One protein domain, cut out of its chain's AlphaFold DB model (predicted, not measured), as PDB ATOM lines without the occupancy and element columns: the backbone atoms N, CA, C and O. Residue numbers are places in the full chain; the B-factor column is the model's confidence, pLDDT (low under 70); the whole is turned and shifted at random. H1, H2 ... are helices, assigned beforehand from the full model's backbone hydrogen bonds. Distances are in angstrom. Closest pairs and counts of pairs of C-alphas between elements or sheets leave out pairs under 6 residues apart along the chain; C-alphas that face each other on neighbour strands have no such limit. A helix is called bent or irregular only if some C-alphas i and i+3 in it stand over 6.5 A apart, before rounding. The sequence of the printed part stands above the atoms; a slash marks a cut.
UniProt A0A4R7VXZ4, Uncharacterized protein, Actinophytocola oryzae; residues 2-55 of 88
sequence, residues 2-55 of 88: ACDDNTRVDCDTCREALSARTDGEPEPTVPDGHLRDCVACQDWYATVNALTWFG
ATOM      1  N   ALA A   2     -24.807  -3.092  12.235       48.88
ATOM      2  CA  ALA A   2     -24.047  -2.039  11.566       48.88
ATOM      3  C   ALA A   2     -24.268  -2.178  10.053       48.88
ATOM      4  O   ALA A   2     -24.152  -3.287   9.531       48.88
ATOM      5  N   CYS A   3     -24.665  -1.098   9.379       50.72
ATOM      6  CA  CYS A   3     -24.763  -1.047   7.924       50.72
ATOM      7  C   CYS A   3     -23.364  -0.810   7.343       50.72
ATOM      8  O   CYS A   3     -22.749   0.221   7.599       50.72
ATOM      9  N   ASP A   4     -22.869  -1.813   6.624       44.28
ATOM     10  CA  ASP A   4     -21.536  -1.858   6.035       44.28
ATOM     11  C   ASP A   4     -21.521  -1.242   4.617       44.28
ATOM     12  O   ASP A   4     -22.427  -1.477   3.814       44.28
ATOM     13  N   ASP A   5     -20.429  -0.515   4.376       48.88
ATOM     14  CA  ASP A   5     -19.761  -0.083   3.139       48.88
ATOM     15  C   ASP A   5     -20.248   1.142   2.321       48.88
ATOM     16  O   ASP A   5     -21.390   1.298   1.887       48.88
ATOM     17  N   ASN A   6     -19.265   2.003   2.055       46.62
ATOM     18  CA  ASN A   6     -19.246   3.415   1.658       46.62
ATOM     19  C   ASN A   6     -19.683   3.682   0.195       46.62
ATOM     20  O   ASN A   6     -19.203   4.594  -0.475       46.62
ATOM     21  N   THR A   7     -20.574   2.846  -0.335       52.50
ATOM     22  CA  THR A   7     -21.257   3.009  -1.639       52.50
ATOM     23  C   THR A   7     -22.775   2.858  -1.528       52.50
ATOM     24  O   THR A   7     -23.502   3.121  -2.487       52.50
ATOM     25  N   ARG A   8     -23.270   2.475  -0.349       64.44
ATOM     26  CA  ARG A   8     -24.685   2.408  -0.007       64.44
ATOM     27  C   ARG A   8     -24.962   3.569   0.943       64.44
ATOM     28  O   ARG A   8     -24.327   3.655   1.984       64.44
ATOM     29  N   VAL A   9     -25.876   4.466   0.569       79.00
ATOM     30  CA  VAL A   9     -26.379   5.536   1.451       79.00
ATOM     31  C   VAL A   9     -26.670   4.921   2.824       79.00
ATOM     32  O   VAL A   9     -27.392   3.925   2.888       79.00
ATOM     33  N   ASP A  10     -26.071   5.447   3.891       90.00
ATOM     34  CA  ASP A  10     -26.340   4.984   5.255       90.00
ATOM     35  C   ASP A  10     -27.658   5.570   5.787       90.00
ATOM     36  O   ASP A  10     -28.327   6.364   5.123       90.00
ATOM     37  N   CYS A  11     -28.078   5.143   6.979       93.19
ATOM     38  CA  CYS A  11     -29.351   5.590   7.537       93.19
ATOM     39  C   CYS A  11     -29.401   7.101   7.795       93.19
ATOM     40  O   CYS A  11     -30.467   7.690   7.630       93.19
ATOM     41  N   ASP A  12     -28.293   7.725   8.192       93.88
ATOM     42  CA  ASP A  12     -28.281   9.148   8.532       93.88
ATOM     43  C   ASP A  12     -28.340   9.993   7.259       93.88
ATOM     44  O   ASP A  12     -29.227  10.830   7.122       93.88
ATOM     45  N   THR A  13     -27.528   9.659   6.259       93.75
ATOM     46  CA  THR A  13     -27.560  10.274   4.927       93.75
ATOM     47  C   THR A  13     -28.919  10.069   4.243       93.75
ATOM     48  O   THR A  13     -29.442  10.965   3.577       93.75
ATOM     49  N   CYS A  14     -29.538   8.893   4.417       94.44
ATOM     50  CA  CYS A  14     -30.886   8.622   3.917       94.44
ATOM     51  C   CYS A  14     -31.919   9.544   4.580       94.44
ATOM     52  O   CYS A  14     -32.744  10.130   3.880       94.44
ATOM     53  N   ARG A  15     -31.863   9.707   5.907       95.00
ATOM     54  CA  ARG A  15     -32.769  10.601   6.645       95.00
ATOM     55  C   ARG A  15     -32.548  12.065   6.294       95.00
ATOM     56  O   ARG A  15     -33.531  12.778   6.141       95.00
ATOM     57  N   GLU A  16     -31.303  12.504   6.121       95.69
ATOM     58  CA  GLU A  16     -30.989  13.865   5.675       95.69
ATOM     59  C   GLU A  16     -31.620  14.158   4.310       95.69
ATOM     60  O   GLU A  16     -32.323  15.157   4.157       95.69
ATOM     61  N   ALA A  17     -31.459  13.253   3.338       96.00
ATOM     62  CA  ALA A  17     -32.075  13.419   2.025       96.00
ATOM     63  C   ALA A  17     -33.609  13.401   2.078       96.00
ATOM     64  O   ALA A  17     -34.265  14.208   1.425       96.00
ATOM     65  N   LEU A  18     -34.200  12.530   2.895       94.69
ATOM     66  CA  LEU A  18     -35.651  12.478   3.073       94.69
ATOM     67  C   LEU A  18     -36.210  13.690   3.837       94.69
ATOM     68  O   LEU A  18     -37.350  14.084   3.587       94.69
ATOM     69  N   SER A  19     -35.431  14.297   4.735       94.25
ATOM     70  CA  SER A  19     -35.781  15.573   5.371       94.25
ATOM     71  C   SER A  19     -35.808  16.685   4.331       94.25
ATOM     72  O   SER A  19     -36.830  17.346   4.203       94.25
ATOM     73  N   ALA A  20     -34.752  16.813   3.518       94.81
ATOM     74  CA  ALA A  20     -34.707  17.796   2.435       94.81
ATOM     75  C   ALA A  20     -35.917  17.654   1.496       94.81
ATOM     76  O   ALA A  20     -36.608  18.633   1.229       94.81
ATOM     77  N   ARG A  21     -36.261  16.417   1.104       93.44
ATOM     78  CA  ARG A  21     -37.473  16.114   0.320       93.44
ATOM     79  C   ARG A  21     -38.754  16.605   0.995       93.44
ATOM     80  O   ARG A  21     -39.639  17.124   0.323       93.44
ATOM     81  N   THR A  22     -38.869  16.402   2.305       91.31
ATOM     82  CA  THR A  22     -40.041  16.809   3.096       91.31
ATOM     83  C   THR A  22     -40.177  18.330   3.149       91.31
ATOM     84  O   THR A  22     -41.285  18.848   3.046       91.31
ATOM     85  N   ASP A  23     -39.051  19.033   3.249       88.38
ATOM     86  CA  ASP A  23     -38.993  20.493   3.309       88.38
ATOM     87  C   ASP A  23     -39.076  21.156   1.916       88.38
ATOM     88  O   ASP A  23     -39.131  22.380   1.810       88.38
ATOM     89  N   GLY A  24     -39.105  20.366   0.834       91.19
ATOM     90  CA  GLY A  24     -39.082  20.864  -0.547       91.19
ATOM     91  C   GLY A  24     -37.710  21.382  -1.000       91.19
ATOM     92  O   GLY A  24     -37.615  22.067  -2.019       91.19
ATOM     93  N   GLU A  25     -36.656  21.054  -0.259       93.81
ATOM     94  CA  GLU A  25     -35.274  21.436  -0.528       93.81
ATOM     95  C   GLU A  25     -34.564  20.415  -1.443       93.81
ATOM     96  O   GLU A  25     -34.975  19.251  -1.537       93.81
ATOM     97  N   PRO A  26     -33.469  20.803  -2.126       94.25
ATOM     98  CA  PRO A  26     -32.691  19.889  -2.956       94.25
ATOM     99  C   PRO A  26     -32.094  18.722  -2.156       94.25
ATOM    100  O   PRO A  26     -31.405  18.919  -1.155       94.25
ATOM    101  N   GLU A  27     -32.289  17.497  -2.646       92.94
ATOM    102  CA  GLU A  27     -31.735  16.301  -2.012       92.94
ATOM    103  C   GLU A  27     -30.216  16.179  -2.256       92.94
ATOM    104  O   GLU A  27     -29.765  16.269  -3.402       92.94
ATOM    105  N   PRO A  28     -29.403  15.912  -1.215       88.62
ATOM    106  CA  PRO A  28     -27.959  15.713  -1.347       88.62
ATOM    107  C   PRO A  28     -27.587  14.366  -1.993       88.62
ATOM    108  O   PRO A  28     -26.474  14.203  -2.490       88.62
ATOM    109  N   THR A  29     -28.495  13.385  -1.973       91.12
ATOM    110  CA  THR A  29     -28.331  12.050  -2.566       91.12
ATOM    111  C   THR A  29     -29.696  11.440  -2.893       91.12
ATOM    112  O   THR A  29     -30.714  12.001  -2.511       91.12
ATOM    113  N   VAL A  30     -29.731  10.281  -3.557       92.50
ATOM    114  CA  VAL A  30     -30.965   9.551  -3.894       92.50
ATOM    115  C   VAL A  30     -31.281   8.509  -2.803       92.50
ATOM    116  O   VAL A  30     -30.636   7.455  -2.769       92.50
ATOM    117  N   PRO A  31     -32.269   8.736  -1.912       93.19
ATOM    118  CA  PRO A  31     -32.532   7.850  -0.774       93.19
ATOM    119  C   PRO A  31     -33.362   6.606  -1.131       93.19
ATOM    120  O   PRO A  31     -33.431   5.674  -0.330       93.19
ATOM    121  N   ASP A  32     -33.987   6.550  -2.314       93.62
ATOM    122  CA  ASP A  32     -35.039   5.570  -2.641       93.62
ATOM    123  C   ASP A  32     -34.565   4.109  -2.623       93.62
ATOM    124  O   ASP A  32     -35.345   3.188  -2.374       93.62
ATOM    125  N   GLY A  33     -33.281   3.872  -2.901       92.19
ATOM    126  CA  GLY A  33     -32.653   2.559  -2.744       92.19
ATOM    127  C   GLY A  33     -32.694   2.089  -1.291       92.19
ATOM    128  O   GLY A  33     -33.250   1.037  -0.991       92.19
ATOM    129  N   HIS A  34     -32.152   2.911  -0.392       92.06
ATOM    130  CA  HIS A  34     -32.070   2.612   1.034       92.06
ATOM    131  C   HIS A  34     -33.452   2.586   1.697       92.06
ATOM    132  O   HIS A  34     -33.734   1.685   2.483       92.06
ATOM    133  N   LEU A  35     -34.333   3.531   1.352       94.06
ATOM    134  CA  LEU A  35     -35.687   3.605   1.900       94.06
ATOM    135  C   LEU A  35     -36.472   2.311   1.640       94.06
ATOM    136  O   LEU A  35     -37.165   1.827   2.527       94.06
ATOM    137  N   ARG A  36     -36.326   1.698   0.461       93.56
ATOM    138  CA  ARG A  36     -37.009   0.436   0.128       93.56
ATOM    139  C   ARG A  36     -36.531  -0.752   0.967       93.56
ATOM    140  O   ARG A  36     -37.338  -1.619   1.288       93.56
ATOM    141  N   ASP A  37     -35.252  -0.778   1.331       91.44
ATOM    142  CA  ASP A  37     -34.623  -1.927   1.995       91.44
ATOM    143  C   ASP A  37     -34.590  -1.792   3.532       91.44
ATOM    144  O   ASP A  37     -34.471  -2.791   4.243       91.44
ATOM    145  N   CYS A  38     -34.675  -0.569   4.066       94.19
ATOM    146  CA  CYS A  38     -34.487  -0.287   5.489       94.19
ATOM    147  C   CYS A  38     -35.803   0.048   6.204       94.19
ATOM    148  O   CYS A  38     -36.292   1.176   6.132       94.19
ATOM    149  N   VAL A  39     -36.321  -0.908   6.985       94.25
ATOM    150  CA  VAL A  39     -37.547  -0.746   7.796       94.25
ATOM    151  C   VAL A  39     -37.457   0.456   8.740       94.25
ATOM    152  O   VAL A  39     -38.396   1.235   8.841       94.25
ATOM    153  N   ALA A  40     -36.298   0.684   9.365       93.06
ATOM    154  CA  ALA A  40     -36.120   1.817  10.275       93.06
ATOM    155  C   ALA A  40     -36.265   3.178   9.568       93.06
ATOM    156  O   ALA A  40     -36.767   4.130  10.165       93.06
ATOM    157  N   CYS A  41     -35.829   3.285   8.310       95.06
ATOM    158  CA  CYS A  41     -36.017   4.499   7.516       95.06
ATOM    159  C   CYS A  41     -37.454   4.623   6.993       95.06
ATOM    160  O   CYS A  41     -37.952   5.741   6.908       95.06
ATOM    161  N   GLN A  42     -38.137   3.510   6.710       95.38
ATOM    162  CA  GLN A  42     -39.561   3.507   6.342       95.38
ATOM    163  C   GLN A  42     -40.435   4.020   7.486       95.38
ATOM    164  O   GLN A  42     -41.211   4.951   7.284       95.38
ATOM    165  N   ASP A  43     -40.259   3.471   8.690       96.31
ATOM    166  CA  ASP A  43     -41.031   3.855   9.878       96.31
ATOM    167  C   ASP A  43     -40.801   5.325  10.243       96.31
ATOM    168  O   ASP A  43     -41.741   6.079  10.518       96.31
ATOM    169  N   TRP A  44     -39.537   5.757  10.202       94.81
ATOM    170  CA  TRP A  44     -39.178   7.150  10.435       94.81
ATOM    171  C   TRP A  44     -39.822   8.072   9.393       94.81
ATOM    172  O   TRP A  44     -40.467   9.051   9.764       94.81
ATOM    173  N   TYR A  45     -39.717   7.743   8.101       95.06
ATOM    174  CA  TYR A  45     -40.243   8.593   7.036       95.06
ATOM    175  C   TYR A  45     -41.774   8.656   7.055       95.06
ATOM    176  O   TYR A  45     -42.347   9.730   6.871       95.06
ATOM    177  N   ALA A  46     -42.453   7.546   7.354       94.00
ATOM    178  CA  ALA A  46     -43.899   7.529   7.560       94.00
ATOM    179  C   ALA A  46     -44.319   8.439   8.725       94.00
ATOM    180  O   ALA A  46     -45.289   9.186   8.608       94.00
ATOM    181  N   THR A  47     -43.557   8.428   9.824       91.94
ATOM    182  CA  THR A  47     -43.802   9.302  10.982       91.94
ATOM    183  C   THR A  47     -43.643  10.778  10.615       91.94
ATOM    184  O   THR A  47     -44.503  11.587  10.952       91.94
ATOM    185  N   VAL A  48     -42.577  11.131   9.892       89.88
ATOM    186  CA  VAL A  48     -42.334  12.508   9.432       89.88
ATOM    187  C   VAL A  48     -43.471  12.998   8.529       89.88
ATOM    188  O   VAL A  48     -44.014  14.074   8.768       89.88
ATOM    189  N   ASN A  49     -43.905  12.186   7.560       86.31
ATOM    190  CA  ASN A  49     -45.001  12.554   6.655       86.31
ATOM    191  C   ASN A  49     -46.365  12.658   7.358       86.31
ATOM    192  O   ASN A  49     -47.208  13.467   6.974       86.31
ATOM    193  N   ALA A  50     -46.597  11.866   8.407       83.38
ATOM    194  CA  ALA A  50     -47.807  11.995   9.213       83.38
ATOM    195  C   ALA A  50     -47.862  13.333   9.976       83.38
ATOM    196  O   ALA A  50     -48.951  13.837  10.245       83.38
ATOM    197  N   LEU A  51     -46.707  13.918  10.315       73.81
ATOM    198  CA  LEU A  51     -46.623  15.216  10.987       73.81
ATOM    199  C   LEU A  51     -46.755  16.391  10.011       73.81
ATOM    200  O   LEU A  51     -47.372  17.397  10.356       73.81
ATOM    201  N   THR A  52     -46.214  16.274   8.796       62.59
ATOM    202  CA  THR A  52     -46.251  17.356   7.797       62.59
ATOM    203  C   THR A  52     -47.637  17.587   7.196       62.59
ATOM    204  O   THR A  52     -47.937  18.692   6.750       62.59
ATOM    205  N   TRP A  53     -48.528  16.593   7.267       55.75
ATOM    206  CA  TRP A  53     -49.918  16.706   6.809       55.75
ATOM    207  C   TRP A  53     -50.771  17.711   7.607       55.75
ATOM    208  O   TRP A  53     -51.770  18.212   7.097       55.75
ATOM    209  N   PHE A  54     -50.398  18.068   8.839       56.09
ATOM    210  CA  PHE A  54     -51.226  18.939   9.685       56.09
ATOM    211  C   PHE A  54     -51.299  20.422   9.249       56.09
ATOM    212  O   PHE A  54     -51.853  21.221  10.003       56.09
ATOM    213  N   GLY A  55     -50.772  20.829   8.081       58.53
ATOM    214  CA  GLY A  55     -50.533  22.257   7.827       58.53
ATOM    215  C   GLY A  55     -50.633  22.842   6.414       58.53
ATOM    216  O   GLY A  55     -50.417  24.045   6.311       58.53
TER     217      GLY A  55
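What this domain is: This is residues 2 to 55 of the 88 residues of an uncharacterized protein of Actinophytocola oryzae (UniProt A0A4R7VXZ4). Two helices, H1 and the longer H3, lie side by side, with short H2 near their first residues. A tail, residues 2 to 10, comes before H1. The printed part has 54 residues, 36 of them in the named helices H1, H2 and H3, in that order along the chain, with no named strand; its class is all helix, and it is compact, with a radius of gyration of the C-alphas of 11.3 A, and elongated, with spans of 38 by 23 by 14 A.

Where its parts are: H1, residues 11 to 23, begins at C-alpha 11 (-29.351, 5.590, 7.537) and measures 18.2 A. H2, residues 32 to 37, measures 8.8 A. H3, residues 39 to 55, measures 26.4 A, ends at C-alpha 55 (-50.533, 22.257, 7.827) and is only just irregular: C-alphas 52 and 55 are 6.51 A apart.

How they stand to each other: H1 and H3 touch, closest C-alphas Cys 11 and Cys 41, 6.8 A, at a shallow tilt of 19 degrees, the same way. H1 only just touches H2, with residues 11 to 14 alone and 3 pairs of C-alphas within 8 A, closest Cys 14 and His 34, 6.8 A. H2 and H3 touch only at the corner. Every O i to N i+4 pair is within hydrogen-bond range in H1, 1 of 2 in H2, 11 of 13 in H3.

The domain as a whole: The printed part has no cut. Residues 2 to 8 and 52 to 55 have pLDDT under 70.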